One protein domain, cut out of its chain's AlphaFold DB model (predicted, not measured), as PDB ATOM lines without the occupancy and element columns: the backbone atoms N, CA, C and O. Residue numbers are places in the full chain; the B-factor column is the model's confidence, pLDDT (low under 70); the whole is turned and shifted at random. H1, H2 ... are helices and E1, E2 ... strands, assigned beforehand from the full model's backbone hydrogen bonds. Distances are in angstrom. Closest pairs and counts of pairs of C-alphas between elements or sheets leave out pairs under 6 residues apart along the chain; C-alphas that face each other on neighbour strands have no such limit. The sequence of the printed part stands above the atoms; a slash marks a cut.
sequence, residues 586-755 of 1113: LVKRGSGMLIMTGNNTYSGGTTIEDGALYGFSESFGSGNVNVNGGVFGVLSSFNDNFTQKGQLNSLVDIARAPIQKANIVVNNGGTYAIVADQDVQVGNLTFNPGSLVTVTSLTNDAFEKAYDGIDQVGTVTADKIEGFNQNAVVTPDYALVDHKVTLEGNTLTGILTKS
ATOM      1  N   LEU A 586      86.674   4.189  25.861       98.69
ATOM      2  CA  LEU A 586      87.414   3.538  24.784       98.69
ATOM      3  C   LEU A 586      88.476   4.488  24.233       98.69
ATOM      4  O   LEU A 586      88.184   5.630  23.888       98.69
ATOM      5  N   VAL A 587      89.705   4.003  24.080       98.50
ATOM      6  CA  VAL A 587      90.720   4.668  23.260       98.50
ATOM      7  C   VAL A 587      91.076   3.769  22.093       98.50
ATOM      8  O   VAL A 587      91.571   2.666  22.293       98.50
ATOM      9  N   LYS A 588      90.851   4.244  20.872       98.12
ATOM     10  CA  LYS A 588      91.239   3.572  19.637       98.12
ATOM     11  C   LYS A 588      92.529   4.188  19.103       98.12
ATOM     12  O   LYS A 588      92.589   5.383  18.817       98.12
ATOM     13  N   ARG A 589      93.554   3.359  18.915       97.12
ATOM     14  CA  ARG A 589      94.817   3.735  18.259       97.12
ATOM     15  C   ARG A 589      95.330   2.619  17.347       97.12
ATOM     16  O   ARG A 589      94.703   1.558  17.252       97.12
ATOM     17  N   GLY A 590      96.443   2.864  16.664       96.31
ATOM     18  CA  GLY A 590      97.009   1.956  15.666       96.31
ATOM     19  C   GLY A 590      96.272   2.015  14.330       96.31
ATOM     20  O   GLY A 590      95.111   2.417  14.270       96.31
ATOM     21  N   SER A 591      96.934   1.599  13.252       94.31
ATOM     22  CA  SER A 591      96.472   1.842  11.878       94.31
ATOM     23  C   SER A 591      95.203   1.082  11.465       94.31
ATOM     24  O   SER A 591      94.632   1.389  10.423       94.31
ATOM     25  N   GLY A 592      94.777   0.068  12.228       96.12
ATOM     26  CA  GLY A 592      93.589  -0.734  11.925       96.12
ATOM     27  C   GLY A 592      92.266   0.029  12.051       96.12
ATOM     28  O   GLY A 592      92.186   1.082  12.695       96.12
ATOM     29  N   MET A 593      91.218  -0.537  11.453       96.88
ATOM     30  CA  MET A 593      89.842  -0.044  11.495       96.88
ATOM     31  C   MET A 593      89.016  -0.819  12.525       96.88
ATOM     32  O   MET A 593      88.975  -2.045  12.473       96.88
ATOM     33  N   LEU A 594      88.329  -0.114  13.422       98.56
ATOM     34  CA  LEU A 594      87.311  -0.692  14.300       98.56
ATOM     35  C   LEU A 594      85.917  -0.285  13.809       98.56
ATOM     36  O   LEU A 594      85.689   0.891  13.533       98.56
ATOM     37  N   ILE A 595      84.994  -1.242  13.726       98.44
ATOM     38  CA  ILE A 595      83.564  -0.995  13.506       98.44
ATOM     39  C   ILE A 595      82.797  -1.347  14.782       98.44
ATOM     40  O   ILE A 595      82.978  -2.440  15.314       98.44
ATOM     41  N   MET A 596      81.937  -0.452  15.265       98.38
ATOM     42  CA  MET A 596      81.078  -0.681  16.431       98.38
ATOM     43  C   MET A 596      79.607  -0.532  16.046       98.38
ATOM     44  O   MET A 596      79.225   0.499  15.508       98.38
ATOM     45  N   THR A 597      78.775  -1.535  16.318       96.69
ATOM     46  CA  THR A 597      77.346  -1.498  15.936       96.69
ATOM     47  C   THR A 597      76.384  -1.775  17.088       96.69
ATOM     48  O   THR A 597      75.176  -1.776  16.872       96.69
ATOM     49  N   GLY A 598      76.896  -2.060  18.288       95.25
ATOM     50  CA  GLY A 598      76.070  -2.245  19.483       95.25
ATOM     51  C   GLY A 598      75.456  -0.935  19.975       95.25
ATOM     52  O   GLY A 598      75.952   0.149  19.659       95.25
ATOM     53  N   ASN A 599      74.388  -1.033  20.758       94.69
ATOM     54  CA  ASN A 599      73.771   0.077  21.474       94.69
ATOM     55  C   ASN A 599      74.463   0.250  22.832       94.69
ATOM     56  O   ASN A 599      74.198  -0.474  23.795       94.69
ATOM     57  N   ASN A 600      75.388   1.200  22.901       96.50
ATOM     58  CA  ASN A 600      76.343   1.293  23.993       96.50
ATOM     59  C   ASN A 600      75.941   2.365  25.006       96.50
ATOM     60  O   ASN A 600      75.402   3.409  24.655       96.50
ATOM     61  N   THR A 601      76.240   2.123  26.284       95.50
ATOM     62  CA  THR A 601      75.785   2.971  27.408       95.50
ATOM     63  C   THR A 601      76.906   3.445  28.336       95.50
ATOM     64  O   THR A 601      76.631   4.142  29.312       95.50
ATOM     65  N   TYR A 602      78.170   3.117  28.041       96.31
ATOM     66  CA  TYR A 602      79.318   3.617  28.808       96.31
ATOM     67  C   TYR A 602      79.411   5.156  28.770       96.31
ATOM     68  O   TYR A 602      78.979   5.806  27.810       96.31
ATOM     69  N   SER A 603      79.954   5.757  29.832       96.06
ATOM     70  CA  SER A 603      79.849   7.208  30.064       96.06
ATOM     71  C   SER A 603      81.145   7.999  29.887       96.06
ATOM     72  O   SER A 603      81.095   9.205  29.650       96.06
ATOM     73  N   GLY A 604      82.305   7.344  29.921       96.19
ATOM     74  CA  GLY A 604      83.617   7.995  29.826       96.19
ATOM     75  C   GLY A 604      84.002   8.477  28.420       96.19
ATOM     76  O   GLY A 604      85.021   9.148  28.262       96.19
ATOM     77  N   GLY A 605      83.190   8.168  27.406       96.69
ATOM     78  CA  GLY A 605      83.389   8.588  26.020       96.69
ATOM     79  C   GLY A 605      84.422   7.759  25.254       96.69
ATOM     80  O   GLY A 605      84.953   6.757  25.739       96.69
ATOM     81  N   THR A 606      84.690   8.196  24.026       98.62
ATOM     82  CA  THR A 606      85.556   7.492  23.075       98.62
ATOM     83  C   THR A 606      86.605   8.440  22.526       98.62
ATOM     84  O   THR A 606      86.295   9.569  22.168       98.62
ATOM     85  N   THR A 607      87.859   8.005  22.450       98.69
ATOM     86  CA  THR A 607      88.962   8.797  21.892       98.69
ATOM     87  C   THR A 607      89.615   8.058  20.736       98.69
ATOM     88  O   THR A 607      89.983   6.895  20.881       98.69
ATOM     89  N   ILE A 608      89.787   8.727  19.598       98.62
ATOM     90  CA  ILE A 608      90.485   8.204  18.425       98.62
ATOM     91  C   ILE A 608      91.812   8.944  18.303       98.62
ATOM     92  O   ILE A 608      91.837  10.158  18.112       98.62
ATOM     93  N   GLU A 609      92.908   8.203  18.418       98.25
ATOM     94  CA  GLU A 609      94.271   8.725  18.267       98.25
ATOM     95  C   GLU A 609      94.860   8.395  16.886       98.25
ATOM     96  O   GLU A 609      95.647   9.172  16.356       98.25
ATOM     97  N   ASP A 610      94.501   7.245  16.298       96.75
ATOM     98  CA  ASP A 610      95.003   6.795  14.990       96.75
ATOM     99  C   ASP A 610      94.122   5.683  14.376       96.75
ATOM    100  O   ASP A 610      93.312   5.038  15.061       96.75
ATOM    101  N   GLY A 611      94.317   5.429  13.079       95.81
ATOM    102  CA  GLY A 611      93.568   4.463  12.280       95.81
ATOM    103  C   GLY A 611      92.165   4.958  11.958       95.81
ATOM    104  O   GLY A 611      91.967   6.145  11.691       95.81
ATOM    105  N   ALA A 612      91.189   4.051  11.973       96.88
ATOM    106  CA  ALA A 612      89.798   4.407  11.731       96.88
ATOM    107  C   ALA A 612      88.843   3.800  12.764       96.88
ATOM    108  O   ALA A 612      89.049   2.678  13.231       96.88
ATOM    109  N   LEU A 613      87.788   4.541  13.095       98.62
ATOM    110  CA  LEU A 613      86.665   4.075  13.901       98.62
ATOM    111  C   LEU A 613      85.356   4.468  13.221       98.62
ATOM    112  O   LEU A 613      85.104   5.651  13.011       98.62
ATOM    113  N   TYR A 614      84.519   3.485  12.910       98.50
ATOM    114  CA  TYR A 614      83.161   3.729  12.438       98.50
ATOM    115  C   TYR A 614      82.141   3.019  13.315       98.50
ATOM    116  O   TYR A 614      82.466   2.061  14.015       98.50
ATOM    117  N   GLY A 615      80.897   3.473  13.270       97.44
ATOM    118  CA  GLY A 615      79.821   2.791  13.969       97.44
ATOM    119  C   GLY A 615      78.482   3.485  13.861       97.44
ATOM    120  O   GLY A 615      78.365   4.497  13.176       97.44
ATOM    121  N   PHE A 616      77.472   2.952  14.538       96.69
ATOM    122  CA  PHE A 616      76.182   3.633  14.639       96.69
ATOM    123  C   PHE A 616      76.245   4.753  15.681       96.69
ATOM    124  O   PHE A 616      77.155   4.803  16.510       96.69
ATOM    125  N   SER A 617      75.302   5.693  15.631       95.31
ATOM    126  CA  SER A 617      75.315   6.861  16.526       95.31
ATOM    127  C   SER A 617      75.206   6.428  17.996       95.31
ATOM    128  O   SER A 617      75.912   6.942  18.860       95.31
ATOM    129  N   GLU A 618      74.387   5.411  18.256       94.94
ATOM    130  CA  GLU A 618      74.185   4.768  19.553       94.94
ATOM    131  C   GLU A 618      75.375   3.918  20.021       94.94
ATOM    132  O   GLU A 618      75.442   3.519  21.181       94.94
ATOM    133  N   SER A 619      76.360   3.657  19.157       96.62
ATOM    134  CA  SER A 619      77.533   2.850  19.505       96.62
ATOM    135  C   SER A 619      78.587   3.604  20.312       96.62
ATOM    136  O   SER A 619      79.568   3.003  20.759       96.62
ATOM    137  N   PHE A 620      78.404   4.902  20.551       96.44
ATOM    138  CA  PHE A 620      79.429   5.739  21.180       96.44
ATOM    139  C   PHE A 620      79.112   6.204  22.603       96.44
ATOM    140  O   PHE A 620      79.813   7.068  23.131       96.44
ATOM    141  N   GLY A 621      78.128   5.575  23.252       93.25
ATOM    142  CA  GLY A 621      77.807   5.840  24.650       93.25
ATOM    143  C   GLY A 621      77.318   7.269  24.881       93.25
ATOM    144  O   GLY A 621      76.855   7.953  23.966       93.25
ATOM    145  N   SER A 622      77.422   7.726  26.130       93.69
ATOM    146  CA  SER A 622      76.948   9.061  26.524       93.69
ATOM    147  C   SER A 622      78.019  10.141  26.584       93.69
ATOM    148  O   SER A 622      77.694  11.331  26.531       93.69
ATOM    149  N   GLY A 623      79.287   9.740  26.667       94.50
ATOM    150  CA  GLY A 623      80.418  10.655  26.598       94.50
ATOM    151  C   GLY A 623      80.693  11.141  25.173       94.50
ATOM    152  O   GLY A 623      80.173  10.614  24.193       94.50
ATOM    153  N   ASN A 624      81.549  12.155  25.049       97.50
ATOM    154  CA  ASN A 624      81.947  12.661  23.737       97.50
ATOM    155  C   ASN A 624      82.856  11.665  23.000       97.50
ATOM    156  O   ASN A 624      83.707  11.005  23.603       97.50
ATOM    157  N   VAL A 625      82.738  11.655  21.676       98.69
ATOM    158  CA  VAL A 625      83.724  11.100  20.752       98.69
ATOM    159  C   VAL A 625      84.755  12.180  20.434       98.69
ATOM    160  O   VAL A 625      84.442  13.160  19.761       98.69
ATOM    161  N   ASN A 626      85.986  12.011  20.902       98.69
ATOM    162  CA  ASN A 626      87.105  12.915  20.649       98.69
ATOM    163  C   ASN A 626      88.002  12.343  19.548       98.69
ATOM    164  O   ASN A 626      88.636  11.306  19.733       98.69
ATOM    165  N   VAL A 627      88.084  13.024  18.409       98.62
ATOM    166  CA  VAL A 627      88.912  12.612  17.269       98.62
ATOM    167  C   VAL A 627      90.201  13.434  17.290       98.62
ATOM    168  O   VAL A 627      90.230  14.552  16.779       98.62
ATOM    169  N   ASN A 628      91.249  12.913  17.927       97.62
ATOM    170  CA  ASN A 628      92.559  13.569  18.064       97.62
ATOM    171  C   ASN A 628      93.487  13.281  16.878       97.62
ATOM    172  O   ASN A 628      94.347  14.092  16.546       97.62
ATOM    173  N   GLY A 629      93.281  12.140  16.226       93.50
ATOM    174  CA  GLY A 629      93.955  11.714  15.007       93.50
ATOM    175  C   GLY A 629      93.122  10.653  14.288       93.50
ATOM    176  O   GLY A 629      92.028  10.303  14.735       93.50
ATOM    177  N   GLY A 630      93.617  10.155  13.155       94.69
ATOM    178  CA  GLY A 630      92.906   9.147  12.364       94.69
ATOM    179  C   GLY A 630      91.574   9.642  11.783       94.69
ATOM    180  O   GLY A 630      91.381  10.839  11.547       94.69
ATOM    181  N   VAL A 631      90.669   8.696  11.521       96.50
ATOM    182  CA  VAL A 631      89.375   8.919  10.862       96.50
ATOM    183  C   VAL A 631      88.225   8.389  11.717       96.50
ATOM    184  O   VAL A 631      88.269   7.252  12.183       96.50
ATOM    185  N   PHE A 632      87.171   9.185  11.882       98.31
ATOM    186  CA  PHE A 632      85.931   8.783  12.546       98.31
ATOM    187  C   PHE A 632      84.714   9.030  11.654       98.31
ATOM    188  O   PHE A 632      84.616  10.105  11.067       98.31
ATOM    189  N   GLY A 633      83.766   8.095  11.585       97.31
ATOM    190  CA  GLY A 633      82.511   8.294  10.854       97.31
ATOM    191  C   GLY A 633      81.336   7.527  11.455       97.31
ATOM    192  O   GLY A 633      81.510   6.470  12.055       97.31
ATOM    193  N   VAL A 634      80.128   8.056  11.278       97.75
ATOM    194  CA  VAL A 634      78.885   7.390  11.694       97.75
ATOM    195  C   VAL A 634      78.228   6.731  10.485       97.75
ATOM    196  O   VAL A 634      78.274   7.275   9.384       97.75
ATOM    197  N   LEU A 635      77.639   5.558  10.702       96.31
ATOM    198  CA  LEU A 635      76.985   4.729   9.696       96.31
ATOM    199  C   LEU A 635      75.477   4.643   9.964       96.31
ATOM    200  O   LEU A 635      75.043   4.612  11.116       96.31
ATOM    201  N   SER A 636      74.680   4.558   8.902       94.00
ATOM    202  CA  SER A 636      73.259   4.199   8.972       94.00
ATOM    203  C   SER A 636      73.074   2.688   8.901       94.00
ATOM    204  O   SER A 636      72.101   2.146   9.427       94.00
ATOM    205  N   SER A 637      74.015   1.992   8.260       93.50
ATOM    206  CA  SER A 637      73.976   0.548   8.097       93.50
ATOM    207  C   SER A 637      75.366  -0.039   7.824       93.50
ATOM    208  O   SER A 637      76.268   0.648   7.338       93.50
ATOM    209  N   PHE A 638      75.550  -1.317   8.151       94.62
ATOM    210  CA  PHE A 638      76.804  -2.039   7.946       94.62
ATOM    211  C   PHE A 638      76.532  -3.518   7.663       94.62
ATOM    212  O   PHE A 638      75.815  -4.172   8.417       94.62
ATOM    213  N   ASN A 639      77.115  -4.061   6.591       93.75
ATOM    214  CA  ASN A 639      77.044  -5.491   6.299       93.75
ATOM    215  C   ASN A 639      78.227  -6.226   6.946       93.75
ATOM    216  O   ASN A 639      79.332  -6.261   6.396       93.75
ATOM    217  N   ASP A 640      77.992  -6.817   8.114       94.06
ATOM    218  CA  ASP A 640      79.003  -7.524   8.884       94.06
ATOM    219  C   ASP A 640      79.252  -8.941   8.348       94.06
ATOM    220  O   ASP A 640      78.718  -9.948   8.828       94.06
ATOM    221  N   ASN A 641      80.132  -9.008   7.352       91.19
ATOM    222  CA  ASN A 641      80.695 -10.259   6.848       91.19
ATOM    223  C   ASN A 641      81.856 -10.778   7.712       91.19
ATOM    224  O   ASN A 641      82.270 -11.922   7.544       91.19
ATOM    225  N   PHE A 642      82.399  -9.953   8.614       91.69
ATOM    226  CA  PHE A 642      83.551 -10.318   9.437       91.69
ATOM    227  C   PHE A 642      83.138 -11.280  10.554       91.69
ATOM    228  O   PHE A 642      83.764 -12.324  10.727       91.69
ATOM    229  N   THR A 643      82.051 -10.968  11.268       89.94
ATOM    230  CA  THR A 643      81.462 -11.859  12.283       89.94
ATOM    231  C   THR A 643      80.253 -12.654  11.773       89.94
ATOM    232  O   THR A 643      79.633 -13.392  12.533       89.94
ATOM    233  N   GLN A 644      79.944 -12.547  10.473       90.44
ATOM    234  CA  GLN A 644      78.844 -13.242   9.786       90.44
ATOM    235  C   GLN A 644      77.438 -12.885  10.312       90.44
ATOM    236  O   GLN A 644      76.497 -13.667  10.172       90.44
ATOM    237  N   LYS A 645      77.267 -11.690  10.891       90.75
ATOM    238  CA  LYS A 645      75.957 -11.170  11.323       90.75
ATOM    239  C   LYS A 645      75.114 -10.626  10.164       90.75
ATOM    240  O   LYS A 645      73.905 -10.467  10.325       90.75
ATOM    241  N   GLY A 646      75.722 -10.388   9.001       93.62
ATOM    242  CA  GLY A 646      75.038  -9.848   7.829       93.62
ATOM    243  C   GLY A 646      74.671  -8.372   8.000       93.62
ATOM    244  O   GLY A 646      75.365  -7.625   8.686       93.62
ATOM    245  N   GLN A 647      73.585  -7.937   7.360       94.25
ATOM    246  CA  GLN A 647      73.170  -6.534   7.362       94.25
ATOM    247  C   GLN A 647      72.653  -6.084   8.740       94.25
ATOM    248  O   GLN A 647      71.639  -6.583   9.228       94.25
ATOM    249  N   LEU A 648      73.305  -5.072   9.309       94.44
ATOM    250  CA  LEU A 648      72.930  -4.375  10.537       94.44
ATOM    251  C   LEU A 648      72.533  -2.932  10.206       94.44
ATOM    252  O   LEU A 648      73.074  -2.337   9.273       94.44
ATOM    253  N   ASN A 649      71.595  -2.363  10.964       93.44
ATOM    254  CA  ASN A 649      71.086  -1.008  10.746       93.44
ATOM    255  C   ASN A 649      71.077  -0.219  12.056       93.44
ATOM    256  O   ASN A 649      70.788  -0.787  13.110       93.44
ATOM    257  N   SER A 650      71.336   1.080  11.945       92.31
ATOM    258  CA  SER A 650      71.204   2.046  13.030       92.31
ATOM    259  C   SER A 650      69.761   2.124  13.523       92.31
ATOM    260  O   SER A 650      68.799   2.054  12.751       92.31
ATOM    261  N   LEU A 651      69.607   2.287  14.830       87.56
ATOM    262  CA  LEU A 651      68.322   2.371  15.504       87.56
ATOM    263  C   LEU A 651      67.762   3.803  15.537       87.56
ATOM    264  O   LEU A 651      66.551   3.962  15.722       87.56
ATOM    265  N   VAL A 652      68.597   4.835  15.339       77.44
ATOM    266  CA  VAL A 652      68.230   6.262  15.505       77.44
ATOM    267  C   VAL A 652      67.050   6.697  14.626       77.44
ATOM    268  O   VAL A 652      66.276   7.558  15.042       77.44
ATOM    269  N   ASP A 653      66.847   6.060  13.470       67.44
ATOM    270  CA  ASP A 653      65.750   6.373  12.541       67.44
ATOM    271  C   ASP A 653      64.549   5.410  12.638       67.44
ATOM    272  O   ASP A 653      63.527   5.607  11.977       67.44
ATOM    273  N   ILE A 654      64.648   4.358  13.457       66.19
ATOM    274  CA  ILE A 654      63.661   3.265  13.524       66.19
ATOM    275  C   ILE A 654      62.897   3.274  14.857       66.19
ATOM    276  O   ILE A 654      61.730   2.865  14.919       66.19
ATOM    277  N   ALA A 655      63.523   3.720  15.947       62.28
ATOM    278  CA  ALA A 655      62.931   3.598  17.273       62.28
ATOM    279  C   ALA A 655      61.858   4.653  17.572       62.28
ATOM    280  O   ALA A 655      61.981   5.837  17.277       62.28
ATOM    281  N   ARG A 656      60.798   4.214  18.265       57.28
ATOM    282  CA  ARG A 656      59.723   5.089  18.769       57.28
ATOM    283  C   ARG A 656      60.135   5.917  19.996       57.28
ATOM    284  O   ARG A 656      59.378   6.797  20.397       57.28
ATOM    285  N   ALA A 657      61.278   5.606  20.611       55.81
ATOM    286  CA  ALA A 657      61.822   6.276  21.792       55.81
ATOM    287  C   ALA A 657      63.130   7.011  21.436       55.81
ATOM    288  O   ALA A 657      63.830   6.550  20.534       55.81
ATOM    289  N   PRO A 658      63.483   8.115  22.125       65.50
ATOM    290  CA  PRO A 658      64.718   8.845  21.849       65.50
ATOM    291  C   PRO A 658      65.935   7.949  22.100       65.50
ATOM    292  O   PRO A 658      66.127   7.477  23.221       65.50
ATOM    293  N   ILE A 659      66.746   7.726  21.068       77.31
ATOM    294  CA  ILE A 659      68.037   7.041  21.181       77.31
ATOM    295  C   ILE A 659      69.142   8.081  21.326       77.31
ATOM    296  O   ILE A 659      69.065   9.180  20.771       77.31
ATOM    297  N   GLN A 660      70.166   7.729  22.096       84.56
ATOM    298  CA  GLN A 660      71.349   8.550  22.277       84.56
ATOM    299  C   GLN A 660      72.102   8.719  20.953       84.56
ATOM    300  O   GLN A 660      72.561   7.749  20.360       84.56
ATOM    301  N   LYS A 661      72.238   9.971  20.510       93.56
ATOM    302  CA  LYS A 661      73.084  10.328  19.371       93.56
ATOM    303  C   LYS A 661      74.511  10.619  19.837       93.56
ATOM    304  O   LYS A 661      74.703  11.214  20.901       93.56
ATOM    305  N   ALA A 662      75.498  10.282  19.013       96.19
ATOM    306  CA  ALA A 662      76.902  10.564  19.301       96.19
ATOM    307  C   ALA A 662      77.185  12.076  19.313       96.19
ATOM    308  O   ALA A 662      76.893  12.775  18.340       96.19
ATOM    309  N   ASN A 663      77.802  12.576  20.387       97.81
ATOM    310  CA  ASN A 663      78.376  13.922  20.437       97.81
ATOM    311  C   ASN A 663      79.846  13.857  20.028       97.81
ATOM    312  O   ASN A 663      80.621  13.126  20.639       97.81
ATOM    313  N   ILE A 664      80.236  14.604  19.003       98.62
ATOM    314  CA  ILE A 664      81.513  14.442  18.310       98.62
ATOM    315  C   ILE A 664      82.304  15.746  18.372       98.62
ATOM    316  O   ILE A 664      81.810  16.821  18.026       98.62
ATOM    317  N   VAL A 665      83.563  15.634  18.780       98.69
ATOM    318  CA  VAL A 665      84.545  16.714  18.802       98.69
ATOM    319  C   VAL A 665      85.737  16.284  17.962       98.69
ATOM    320  O   VAL A 665      86.499  15.395  18.337       98.69
ATOM    321  N   VAL A 666      85.905  16.922  16.811       98.50
ATOM    322  CA  VAL A 666      87.055  16.711  15.935       98.50
ATOM    323  C   VAL A 666      88.124  17.714  16.338       98.50
ATOM    324  O   VAL A 666      87.855  18.919  16.333       98.50
ATOM    325  N   ASN A 667      89.314  17.233  16.688       97.81
ATOM    326  CA  ASN A 667      90.457  18.029  17.132       97.81
ATOM    327  C   ASN A 667      91.532  18.139  16.036       97.81
ATOM    328  O   ASN A 667      91.443  17.503  14.987       97.81
ATOM    329  N   ASN A 668      92.558  18.960  16.284       95.25
ATOM    330  CA  ASN A 668      93.662  19.187  15.347       95.25
ATOM    331  C   ASN A 668      94.313  17.871  14.884       95.25
ATOM    332  O   ASN A 668      94.860  17.147  15.709       95.25
ATOM    333  N   GLY A 669      94.299  17.608  13.574       91.75
ATOM    334  CA  GLY A 669      94.830  16.378  12.972       91.75
ATOM    335  C   GLY A 669      93.844  15.203  12.912       91.75
ATOM    336  O   GLY A 669      94.094  14.248  12.176       91.75
ATOM    337  N   GLY A 670      92.714  15.276  13.617       96.31
ATOM    338  CA  GLY A 670      91.617  14.318  13.514       96.31
ATOM    339  C   GLY A 670      90.730  14.589  12.301       96.31
ATOM    340  O   GLY A 670      90.499  15.744  11.940       96.31
ATOM    341  N   THR A 671      90.212  13.525  11.682       96.50
ATOM    342  CA  THR A 671      89.380  13.605  10.471       96.50
ATOM    343  C   THR A 671      87.986  13.034  10.705       96.50
ATOM    344  O   THR A 671      87.847  11.897  11.148       96.50
ATOM    345  N   TYR A 672      86.945  13.786  10.348       97.06
ATOM    346  CA  TYR A 672      85.579  13.269  10.276       97.06
ATOM    347  C   TYR A 672      85.246  12.783   8.862       97.06
ATOM    348  O   TYR A 672      85.476  13.498   7.887       97.06
ATOM    349  N   ALA A 673      84.701  11.579   8.738       95.62
ATOM    350  CA  ALA A 673      84.317  10.965   7.477       95.62
ATOM    351  C   ALA A 673      82.807  11.046   7.253       95.62
ATOM    352  O   ALA A 673      82.015  10.560   8.059       95.62
ATOM    353  N   ILE A 674      82.424  11.610   6.110       95.62
ATOM    354  CA  ILE A 674      81.078  11.495   5.553       95.62
ATOM    355  C   ILE A 674      81.069  10.258   4.656       95.62
ATOM    356  O   ILE A 674      81.839  10.181   3.695       95.62
ATOM    357  N   VAL A 675      80.226   9.283   4.985       94.81
ATOM    358  CA  VAL A 675      80.120   8.033   4.226       94.81
ATOM    359  C   VAL A 675      79.088   8.228   3.118       94.81
ATOM    360  O   VAL A 675      77.895   8.334   3.382       94.81
ATOM    361  N   ALA A 676      79.561   8.354   1.880       92.56
ATOM    362  CA  ALA A 676      78.720   8.427   0.692       92.56
ATOM    363  C   ALA A 676      77.887   7.152   0.573       92.56
ATOM    364  O   ALA A 676      78.436   6.089   0.821       92.56
ATOM    365  N   ASP A 677      76.631   7.283   0.135       90.44
ATOM    366  CA  ASP A 677      75.554   6.278   0.180       90.44
ATOM    367  C   ASP A 677      74.805   6.149   1.520       90.44
ATOM    368  O   ASP A 677      73.822   5.406   1.589       90.44
ATOM    369  N   GLN A 678      75.188   6.921   2.548       93.38
ATOM    370  CA  GLN A 678      74.545   6.882   3.864       93.38
ATOM    371  C   GLN A 678      74.079   8.254   4.345       93.38
ATOM    372  O   GLN A 678      74.814   9.240   4.303       93.38
ATOM    373  N   ASP A 679      72.865   8.275   4.888       94.38
ATOM    374  CA  ASP A 679      72.292   9.411   5.599       94.38
ATOM    375  C   ASP A 679      72.224   9.078   7.089       94.38
ATOM    376  O   ASP A 679      71.627   8.072   7.472       94.38
ATOM    377  N   VAL A 680      72.860   9.895   7.931       95.50
ATOM    378  CA  VAL A 680      72.984   9.626   9.371       95.50
ATOM    379  C   VAL A 680      72.609  10.825  10.228       95.50
ATOM    380  O   VAL A 680      72.741  11.985   9.823       95.50
ATOM    381  N   GLN A 681      72.197  10.534  11.463       95.00
ATOM    382  CA  GLN A 681      71.925  11.535  12.487       95.00
ATOM    383  C   GLN A 681      72.915  11.453  13.653       95.00
ATOM    384  O   GLN A 681      73.168  10.381  14.213       95.00
ATOM    385  N   VAL A 682      73.430  12.608  14.069       96.56
ATOM    386  CA  VAL A 682      74.357  12.748  15.204       96.56
ATOM    387  C   VAL A 682      73.888  13.849  16.158       96.56
ATOM    388  O   VAL A 682      72.979  14.612  15.833       96.56
ATOM    389  N   GLY A 683      74.471  13.895  17.357       95.94
ATOM    390  CA  GLY A 683      74.214  14.935  18.350       95.94
ATOM    391  C   GLY A 683      74.912  16.234  17.956       95.94
ATOM    392  O   GLY A 683      74.754  16.732  16.841       95.94
ATOM    393  N   ASN A 684      75.728  16.787  18.847       97.31
ATOM    394  CA  ASN A 684      76.572  17.935  18.509       97.31
ATOM    395  C   ASN A 684      77.804  17.493  17.708       97.31
ATOM    396  O   ASN A 684      78.474  16.541  18.099       97.31
ATOM    397  N   LEU A 685      78.151  18.223  16.647       98.19
ATOM    398  CA  LEU A 685      79.364  18.016  15.855       98.19
ATOM    399  C   LEU A 685      80.221  19.290  15.864       98.19
ATOM    400  O   LEU A 685      79.873  20.305  15.260       98.19
ATOM    401  N   THR A 686      81.350  19.239  16.569       98.38
ATOM    402  CA  THR A 686      82.256  20.381  16.765       98.38
ATOM    403  C   THR A 686      83.575  20.156  16.037       98.38
ATOM    404  O   THR A 686      84.230  19.135  16.240       98.38
ATOM    405  N   PHE A 687      84.001  21.132  15.236       97.69
ATOM    406  CA  PHE A 687      85.299  21.151  14.566       97.69
ATOM    407  C   PHE A 687      86.207  22.207  15.199       97.69
ATOM    408  O   PHE A 687      86.012  23.409  15.012       97.69
ATOM    409  N   ASN A 688      87.220  21.767  15.940       97.25
ATOM    410  CA  ASN A 688      88.253  22.657  16.466       97.25
ATOM    411  C   ASN A 688      89.253  23.092  15.366       97.25
ATOM    412  O   ASN A 688      89.288  22.527  14.272       97.25
ATOM    413  N   PRO A 689      90.086  24.124  15.601       95.69
ATOM    414  CA  PRO A 689      91.100  24.523  14.627       95.69
ATOM    415  C   PRO A 689      92.055  23.372  14.270       95.69
ATOM    416  O   PRO A 689      92.614  22.729  15.157       95.69
ATOM    417  N   GLY A 690      92.267  23.146  12.970       92.62
ATOM    418  CA  GLY A 690      93.121  22.067  12.447       92.62
ATOM    419  C   GLY A 690      92.409  20.728  12.226       92.62
ATOM    420  O   GLY A 690      93.045  19.771  11.787       92.62
ATOM    421  N   SER A 691      91.111  20.652  12.518       95.44
ATOM    422  CA  SER A 691      90.275  19.490  12.221       95.44
ATOM    423  C   SER A 691      90.057  19.314  10.728       95.44
ATOM    424  O   SER A 691      90.043  20.286   9.976       95.44
ATOM    425  N   LEU A 692      89.858  18.069  10.319       94.50
ATOM    426  CA  LEU A 692      89.827  17.635   8.932       94.50
ATOM    427  C   LEU A 692      88.493  16.951   8.595       94.50
ATOM    428  O   LEU A 692      87.834  16.392   9.474       94.50
ATOM    429  N   VAL A 693      88.086  16.974   7.323       93.88
ATOM    430  CA  VAL A 693      86.879  16.275   6.836       93.88
ATOM    431  C   VAL A 693      87.174  15.522   5.546       93.88
ATOM    432  O   VAL A 693      87.825  16.075   4.670       93.88
ATOM    433  N   THR A 694      86.667  14.300   5.399       92.94
ATOM    434  CA  THR A 694      86.774  13.502   4.166       92.94
ATOM    435  C   THR A 694      85.414  12.965   3.726       92.94
ATOM    436  O   THR A 694      84.500  12.826   4.538       92.94
ATOM    437  N   VAL A 695      85.292  12.620   2.443       92.75
ATOM    438  CA  VAL A 695      84.183  11.817   1.905       92.75
ATOM    439  C   VAL A 695      84.744  10.451   1.531       92.75
ATOM    440  O   VAL A 695      85.790  10.376   0.892       92.75
ATOM    441  N   THR A 696      84.092   9.380   1.966       91.50
ATOM    442  CA  THR A 696      84.537   8.000   1.729       91.50
ATOM    443  C   THR A 696      83.337   7.090   1.499       91.50
ATOM    444  O   THR A 696      82.199   7.526   1.619       91.50
ATOM    445  N   SER A 697      83.581   5.814   1.230       90.00
ATOM    446  CA  SER A 697      82.595   4.755   1.401       90.00
ATOM    447  C   SER A 697      83.251   3.530   2.032       90.00
ATOM    448  O   SER A 697      84.455   3.315   1.880       90.00
ATOM    449  N   LEU A 698      82.464   2.763   2.788       85.81
ATOM    450  CA  LEU A 698      82.848   1.434   3.274       85.81
ATOM    451  C   LEU A 698      82.338   0.320   2.349       85.81
ATOM    452  O   LEU A 698      82.659  -0.851   2.555       85.81
ATOM    453  N   THR A 699      81.557   0.679   1.331       73.44
ATOM    454  CA  THR A 699      81.144  -0.204   0.247       73.44
ATOM    455  C   THR A 699      81.968   0.148  -0.994       73.44
ATOM    456  O   THR A 699      82.206   1.316  -1.303       73.44
ATOM    457  N   ASN A 700      82.426  -0.858  -1.743       66.19
ATOM    458  CA  ASN A 700      83.090  -0.587  -3.027       66.19
ATOM    459  C   ASN A 700      82.110   0.029  -4.048       66.19
ATOM    460  O   ASN A 700      82.520   0.719  -4.974       66.19
ATOM    461  N   ASP A 701      80.809  -0.176  -3.832       82.12
ATOM    462  CA  ASP A 701      79.724   0.202  -4.733       82.12
ATOM    463  C   ASP A 701      79.622   1.722  -4.941       82.12
ATOM    464  O   ASP A 701      79.390   2.185  -6.057       82.12
ATOM    465  N   ALA A 702      79.857   2.532  -3.901       88.81
ATOM    466  CA  ALA A 702      79.730   3.980  -4.046       88.81
ATOM    467  C   ALA A 702      80.818   4.578  -4.963       88.81
ATOM    468  O   ALA A 702      80.529   5.393  -5.841       88.81
ATOM    469  N   PHE A 703      82.077   4.162  -4.805       90.31
ATOM    470  CA  PHE A 703      83.150   4.637  -5.684       90.31
ATOM    471  C   PHE A 703      82.960   4.149  -7.121       90.31
ATOM    472  O   PHE A 703      83.172   4.922  -8.056       90.31
ATOM    473  N   GLU A 704      82.521   2.901  -7.303       88.88
ATOM    474  CA  GLU A 704      82.220   2.335  -8.621       88.88
ATOM    475  C   GLU A 704      81.105   3.117  -9.330       88.88
ATOM    476  O   GLU A 704      81.300   3.590 -10.451       88.88
ATOM    477  N   LYS A 705      79.978   3.369  -8.653       90.31
ATOM    478  CA  LYS A 705      78.878   4.178  -9.201       90.31
ATOM    479  C   LYS A 705      79.300   5.612  -9.517       90.31
ATOM    480  O   LYS A 705      78.956   6.121 -10.587       90.31
ATOM    481  N   ALA A 706      80.057   6.253  -8.623       91.25
ATOM    482  CA  ALA A 706      80.577   7.600  -8.849       91.25
ATOM    483  C   ALA A 706      81.467   7.637 -10.095       91.25
ATOM    484  O   ALA A 706      81.306   8.509 -10.950       91.25
ATOM    485  N   TYR A 707      82.352   6.651 -10.253       88.69
ATOM    486  CA  TYR A 707      83.177   6.499 -11.446       88.69
ATOM    487  C   TYR A 707      82.348   6.261 -12.724       88.69
ATOM    488  O   TYR A 707      82.668   6.810 -13.787       88.69
ATOM    489  N   ASP A 708      81.248   5.518 -12.636       89.44
ATOM    490  CA  ASP A 708      80.309   5.300 -13.743       89.44
ATOM    491  C   ASP A 708      79.458   6.539 -14.083       89.44
ATOM    492  O   ASP A 708      78.704   6.538 -15.059       89.44
ATOM    493  N   GLY A 709      79.652   7.647 -13.360       90.75
ATOM    494  CA  GLY A 709      78.981   8.924 -13.600       90.75
ATOM    495  C   GLY A 709      77.660   9.074 -12.851       90.75
ATOM    496  O   GLY A 709      76.873   9.956 -13.190       90.75
ATOM    497  N   ILE A 710      77.405   8.219 -11.860       93.12
ATOM    498  CA  ILE A 710      76.271   8.337 -10.950       93.12
ATOM    499  C   ILE A 710      76.791   8.930  -9.645       93.12
ATOM    500  O   ILE A 710      77.362   8.213  -8.823       93.12
ATOM    501  N   ASP A 711      76.570  10.226  -9.442       93.94
ATOM    502  CA  ASP A 711      76.964  10.918  -8.213       93.94
ATOM    503  C   ASP A 711      76.458  10.163  -6.977       93.94
ATOM    504  O   ASP A 711      75.274   9.830  -6.879       93.94
ATOM    505  N   GLN A 712      77.361   9.876  -6.042       94.19
ATOM    506  CA  GLN A 712      77.009   9.255  -4.768       94.19
ATOM    507  C   GLN A 712      77.032  10.299  -3.671       94.19
ATOM    508  O   GLN A 712      77.975  11.081  -3.564       94.19
ATOM    509  N   VAL A 713      75.992  10.304  -2.850       94.44
ATOM    510  CA  VAL A 713      75.764  11.326  -1.832       94.44
ATOM    511  C   VAL A 713      75.641  10.648  -0.479       94.44
ATOM    512  O   VAL A 713      75.021   9.595  -0.376       94.44
ATOM    513  N   GLY A 714      76.243  11.240   0.546       94.94
ATOM    514  CA  GLY A 714      75.988  10.898   1.942       94.94
ATOM    515  C   GLY A 714      75.778  12.161   2.764       94.94
ATOM    516  O   GLY A 714      76.385  13.202   2.474       94.94
ATOM    517  N   THR A 715      74.918  12.088   3.776       96.44
ATOM    518  CA  THR A 715      74.589  13.235   4.626       96.44
ATOM    519  C   THR A 715      74.777  12.944   6.107       96.44
ATOM    520  O   THR A 715      74.549  11.841   6.597       96.44
ATOM    521  N   VAL A 716      75.194  13.971   6.845       97.31
ATOM    522  CA  VAL A 716      75.293  13.951   8.305       97.31
ATOM    523  C   VAL A 716      74.470  15.106   8.842       97.31
ATOM    524  O   VAL A 716      74.870  16.264   8.719       97.31
ATOM    525  N   THR A 717      73.323  14.789   9.439       96.75
ATOM    526  CA  THR A 717      72.451  15.771  10.089       96.75
ATOM    527  C   THR A 717      72.723  15.777  11.588       96.75
ATOM    528  O   THR A 717      72.454  14.800  12.287       96.75
ATOM    529  N   ALA A 718      73.278  16.877  12.086       96.75
ATOM    530  CA  ALA A 718      73.593  17.058  13.497       96.75
ATOM    531  C   ALA A 718      72.509  17.879  14.208       96.75
ATOM    532  O   ALA A 718      71.840  18.715  13.596       96.75
ATOM    533  N   ASP A 719      72.385  17.723  15.525       95.94
ATOM    534  CA  ASP A 719      71.572  18.637  16.335       95.94
ATOM    535  C   ASP A 719      72.163  20.063  16.292       95.94
ATOM    536  O   ASP A 719      71.429  21.057  16.279       95.94
ATOM    537  N   LYS A 720      73.498  20.163  16.203       97.19
ATOM    538  CA  LYS A 720      74.243  21.414  16.019       97.19
ATOM    539  C   LYS A 720      75.604  21.163  15.368       97.19
ATOM    540  O   LYS A 720      76.294  20.221  15.754       97.19
ATOM    541  N   ILE A 721      76.018  22.044  14.452       97.44
ATOM    542  CA  ILE A 721      77.377  22.060  13.881       97.44
ATOM    543  C   ILE A 721      78.102  23.348  14.276       97.44
ATOM    544  O   ILE A 721      77.568  24.444  14.108       97.44
ATOM    545  N   GLU A 722      79.335  23.226  14.771       96.25
ATOM    546  CA  GLU A 722      80.188  24.361  15.142       96.25
ATOM    547  C   GLU A 722      81.594  24.244  14.542       96.25
ATOM    548  O   GLU A 722      82.156  23.156  14.448       96.25
ATOM    549  N   GLY A 723      82.180  25.378  14.145       93.69
ATOM    550  CA  GLY A 723      83.592  25.466  13.745       93.69
ATOM    551  C   GLY A 723      83.961  24.864  12.381       93.69
ATOM    552  O   GLY A 723      85.137  24.862  12.026       93.69
ATOM    553  N   PHE A 724      82.992  24.377  11.596       92.69
ATOM    554  CA  PHE A 724      83.259  23.791  10.277       92.69
ATOM    555  C   PHE A 724      83.947  24.790   9.332       92.69
ATOM    556  O   PHE A 724      83.471  25.906   9.115       92.69
ATOM    557  N   ASN A 725      85.052  24.356   8.726       87.00
ATOM    558  CA  ASN A 725      85.791  25.102   7.715       87.00
ATOM    559  C   ASN A 725      85.811  24.302   6.409       87.00
ATOM    560  O   ASN A 725      86.441  23.251   6.332       87.00
ATOM    561  N   GLN A 726      85.186  24.833   5.359       81.31
ATOM    562  CA  GLN A 726      85.105  24.163   4.059       81.31
ATOM    563  C   GLN A 726      86.480  23.920   3.409       81.31
ATOM    564  O   GLN A 726      86.637  22.983   2.634       81.31
ATOM    565  N   ASN A 727      87.498  24.716   3.752       77.50
ATOM    566  CA  ASN A 727      88.862  24.531   3.244       77.50
ATOM    567  C   ASN A 727      89.629  23.407   3.959       77.50
ATOM    568  O   ASN A 727      90.745  23.088   3.561       77.50
ATOM    569  N   ALA A 728      89.066  22.839   5.030       77.50
ATOM    570  CA  ALA A 728      89.657  21.736   5.782       77.50
ATOM    571  C   ALA A 728      89.190  20.354   5.290       77.50
ATOM    572  O   ALA A 728      89.495  19.332   5.908       77.50
ATOM    573  N   VAL A 729      88.451  20.319   4.176       74.94
ATOM    574  CA  VAL A 729      88.145  19.076   3.471       74.94
ATOM    575  C   VAL A 729      89.459  18.529   2.917       74.94
ATOM    576  O   VAL A 729      90.030  19.070   1.972       74.94
ATOM    577  N   VAL A 730      89.963  17.480   3.554       67.19
ATOM    578  CA  VAL A 730      91.100  16.701   3.078       67.19
ATOM    579  C   VAL A 730      90.573  15.540   2.284       67.19
ATOM    580  O   VAL A 730      89.750  14.748   2.734       67.19
ATOM    581  N   THR A 731      91.139  15.405   1.105       56.94
ATOM    582  CA  THR A 731      90.975  14.217   0.304       56.94
ATOM    583  C   THR A 731      92.138  13.280   0.539       56.94
ATOM    584  O   THR A 731      93.293  13.707   0.452       56.94
ATOM    585  N   PRO A 732      91.897  11.972   0.671       65.12
ATOM    586  CA  PRO A 732      92.747  11.038  -0.042       65.12
ATOM    587  C   PRO A 732      92.715  11.475  -1.505       65.12
ATOM    588  O   PRO A 732      91.644  11.571  -2.078       65.12
ATOM    589  N   ASP A 733      93.846  11.833  -2.101       73.88
ATOM    590  CA  ASP A 733      93.876  12.346  -3.472       73.88
ATOM    591  C   ASP A 733      93.467  11.212  -4.437       73.88
ATOM    592  O   ASP A 733      94.333  10.493  -4.934       73.88
ATOM    593  N   TYR A 734      92.161  10.955  -4.589       88.75
ATOM    594  CA  TYR A 734      91.591   9.838  -5.336       88.75
ATOM    595  C   TYR A 734      91.913  10.006  -6.819       88.75
ATOM    596  O   TYR A 734      92.021  11.113  -7.350       88.75
ATOM    597  N   ALA A 735      92.157   8.886  -7.491       90.06
ATOM    598  CA  ALA A 735      92.609   8.901  -8.872       90.06
ATOM    599  C   ALA A 735      91.458   9.152  -9.854       90.06
ATOM    600  O   ALA A 735      91.642   9.882 -10.829       90.06
ATOM    601  N   LEU A 736      90.308   8.515  -9.618       90.81
ATOM    602  CA  LEU A 736      89.229   8.369 -10.603       90.81
ATOM    603  C   LEU A 736      87.908   9.029 -10.186       90.81
ATOM    604  O   LEU A 736      86.980   9.113 -10.993       90.81
ATOM    605  N   VAL A 737      87.824   9.506  -8.948       91.00
ATOM    606  CA  VAL A 737      86.619  10.080  -8.351       91.00
ATOM    607  C   VAL A 737      86.999  11.392  -7.668       91.00
ATOM    608  O   VAL A 737      87.963  11.447  -6.909       91.00
ATOM    609  N   ASP A 738      86.248  12.446  -7.959       89.25
ATOM    610  CA  ASP A 738      86.317  13.728  -7.270       89.25
ATOM    611  C   ASP A 738      85.343  13.726  -6.084       89.25
ATOM    612  O   ASP A 738      84.426  12.911  -5.995       89.25
ATOM    613  N   HIS A 739      85.528  14.657  -5.153       88.31
ATOM    614  CA  HIS A 739      84.704  14.756  -3.952       88.31
ATOM    615  C   HIS A 739      84.386  16.218  -3.639       88.31
ATOM    616  O   HIS A 739      85.150  17.131  -3.968       88.31
ATOM    617  N   LYS A 740      83.263  16.445  -2.964       89.50
ATOM    618  CA  LYS A 740      82.837  17.767  -2.508       89.50
ATOM    619  C   LYS A 740      82.117  17.655  -1.174       89.50
ATOM    620  O   LYS A 740      81.348  16.723  -0.975       89.50
ATOM    621  N   VAL A 741      82.317  18.641  -0.297       92.56
ATOM    622  CA  VAL A 741      81.532  18.796   0.935       92.56
ATOM    623  C   VAL A 741      80.847  20.160   0.962       92.56
ATOM    624  O   VAL A 741      81.466  21.194   0.681       92.56
ATOM    625  N   THR A 742      79.564  20.163   1.309       92.62
ATOM    626  CA  THR A 742      78.756  21.368   1.536       92.62
ATOM    627  C   THR A 742      78.104  21.327   2.912       92.62
ATOM    628  O   THR A 742      77.830  20.250   3.433       92.62
ATOM    629  N   LEU A 743      77.850  22.501   3.490       94.44
ATOM    630  CA  LEU A 743      77.118  22.667   4.745       94.44
ATOM    631  C   LEU A 743      75.861  23.499   4.476       94.44
ATOM    632  O   LEU A 743      75.973  24.646   4.041       94.44
ATOM    633  N   GLU A 744      74.688  22.938   4.763       94.94
ATOM    634  CA  GLU A 744      73.398  23.629   4.702       94.94
ATOM    635  C   GLU A 744      72.652  23.441   6.030       94.94
ATOM    636  O   GLU A 744      72.304  22.328   6.418       94.94
ATOM    637  N   GLY A 745      72.430  24.533   6.770       94.62
ATOM    638  CA  GLY A 745      71.876  24.452   8.124       94.62
ATOM    639  C   GLY A 745      72.775  23.620   9.046       94.62
ATOM    640  O   GLY A 745      73.943  23.955   9.227       94.62
ATOM    641  N   ASN A 746      72.229  22.534   9.601       95.88
ATOM    642  CA  ASN A 746      72.966  21.569  10.426       95.88
ATOM    643  C   ASN A 746      73.266  20.252   9.683       95.88
ATOM    644  O   ASN A 746      73.494  19.226  10.324       95.88
ATOM    645  N   THR A 747      73.256  20.266   8.348       97.12
ATOM    646  CA  THR A 747      73.521  19.081   7.528       97.12
ATOM    647  C   THR A 747      74.791  19.272   6.706       97.12
ATOM    648  O   THR A 747      74.897  20.204   5.905       97.12
ATOM    649  N   LEU A 748      75.759  18.375   6.901       96.00
ATOM    650  CA  LEU A 748      76.902  18.215   6.002       96.00
ATOM    651  C   LEU A 748      76.543  17.219   4.905       96.00
ATOM    652  O   LEU A 748      76.080  16.121   5.203       96.00
ATOM    653  N   THR A 749      76.827  17.575   3.659       95.81
ATOM    654  CA  THR A 749      76.614  16.708   2.497       95.81
ATOM    655  C   THR A 749      77.947  16.448   1.820       95.81
ATOM    656  O   THR A 749      78.604  17.387   1.367       95.81
ATOM    657  N   GLY A 750      78.346  15.181   1.762       93.88
ATOM    658  CA  GLY A 750      79.496  14.696   1.010       93.88
ATOM    659  C   GLY A 750      79.035  14.098  -0.314       93.88
ATOM    660  O   GLY A 750      78.088  13.317  -0.339       93.88
ATOM    661  N   ILE A 751      79.685  14.470  -1.412       92.75
ATOM    662  CA  ILE A 751      79.365  13.987  -2.758       92.75
ATOM    663  C   ILE A 751      80.630  13.403  -3.371       92.75
ATOM    664  O   ILE A 751      81.660  14.074  -3.361       92.75
ATOM    665  N   LEU A 752      80.542  12.188  -3.910       92.50
ATOM    666  CA  LEU A 752      81.534  11.578  -4.791       92.50
ATOM    667  C   LEU A 752      81.036  11.677  -6.236       92.50
ATOM    668  O   LEU A 752      79.922  11.244  -6.536       92.50
ATOM    669  N   THR A 753      81.857  12.223  -7.127       92.75
ATOM    670  CA  THR A 753      81.529  12.412  -8.548       92.75
ATOM    671  C   THR A 753      82.639  11.863  -9.429       92.75
ATOM    672  O   THR A 753      83.792  11.786  -9.017       92.75
ATOM    673  N   LYS A 754      82.337  11.518 -10.678       92.81
ATOM    674  CA  LYS A 754      83.361  11.074 -11.632       92.81
ATOM    675  C   LYS A 754      84.451  12.138 -11.819       92.81
ATOM    676  O   LYS A 754      84.124  13.299 -12.057       92.81
ATOM    677  N   SER A 755      85.722  11.733 -11.774       91.00
ATOM    678  CA  SER A 755      86.837  12.624 -12.110       91.00
ATOM    679  C   SER A 755      86.979  12.812 -13.623       91.00
ATOM    680  O   SER A 755      86.624  11.938 -14.419       91.00
TER     681      SER A 755
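Overview. This is residues 586 to 755 of the 1113 residues of the protein "Outer membrane autotransporter barrel domain protein" of Parasutterella excrementihominis YIT 11859 (UniProt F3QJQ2). The chain winds in stacked turns, which lay strands side by side, short ones at first and then the longer E11 and E13, in two strongly twisted sheets, partly face to face, E1 E3 E5 E9 E11 E13 and E2 E4 E6 E10 E12. At the far end of the stack the first sheet goes on with the long hairpin of E14 and E15, with H2 beside its end, while the small hairpin of E7 and E8 lies off to one side. The 170 printed residues hold 15 named strands and two named helices, H1 after E4 and H2 after E12; the class is mostly strand. The eight-strand sheet, in order E1 E3 E5 E9 E11 E13 E15 E14, is mixed, and the five-strand sheet, in order E2 E4 E6 E10 E12, is parallel. The whole is compact, with a radius of gyration of the C-alphas of 15.0 A, and spans 43 by 39 by 34 A.

Along the chain. E1, residues 586 to 589, begins with C-alpha 586 at (87.414, 3.538, 24.784). Then come E2, 593 to 596; E3, 606 to 608; E4, 612 to 615; H1, 617 to 620; E5, 625 to 627; E6, 631 to 634; E7, 637 to 640; E8, 646 to 649; E9, 664 to 666; and E10, 671 to 675. E11, 679 to 687, is 19.7 A long and bends by 87 degrees at residue 683. E12, 692 to 696, and H2, 700 to 707, follow. E13, 712 to 722, 25.2 A, bends by 97 degrees at residue 719. E14, 737 to 744, and E15, 747 to 754, are each 23.0 A; C-alpha 754 is at (83.361, 11.074, -11.632).

Arrangement. E1 and E3 are parallel, with N 588 and O 607 2.8 A apart, within hydrogen-bond range. In the other sheet E2 and E4 are parallel, with N 594 and O 612 at 2.9 A. Between the sheets, the closest C-alphas of E10 and E13, Val 675 and Gly 714, are 5.5 A apart. E13 and E15 are antiparallel, with N 714 and O 750 at 2.9 A. E14 and E15 form a hairpin, with N 740 and O 751 at 2.9 A. H1 is on the larger sheet, over none of its strands, and only grazes the other. H2 is on the larger sheet at a height of 6.3 A and stands up from it by 56 degrees; Tyr 707 and Lys 754 have the closest C-alphas of H2 and E15, 4.6 A. Every O i to N i+4 pair of H2 is within range; H1 is too short for one. E7 and E8, a hairpin, have N 640 and O 646 at 2.8 A.

Size, cuts and confidence. The C-alphas of Ser 603 and Asp 708, the two farthest apart, are 43.9 A from each other. The printed part has no cut. The links E8 to E9 and E13 to E14 are long, 14 residues each. Residues 653 to 658, 700 and 730 to 732 have pLDDT under 70; the mean of the printed part is 91.9.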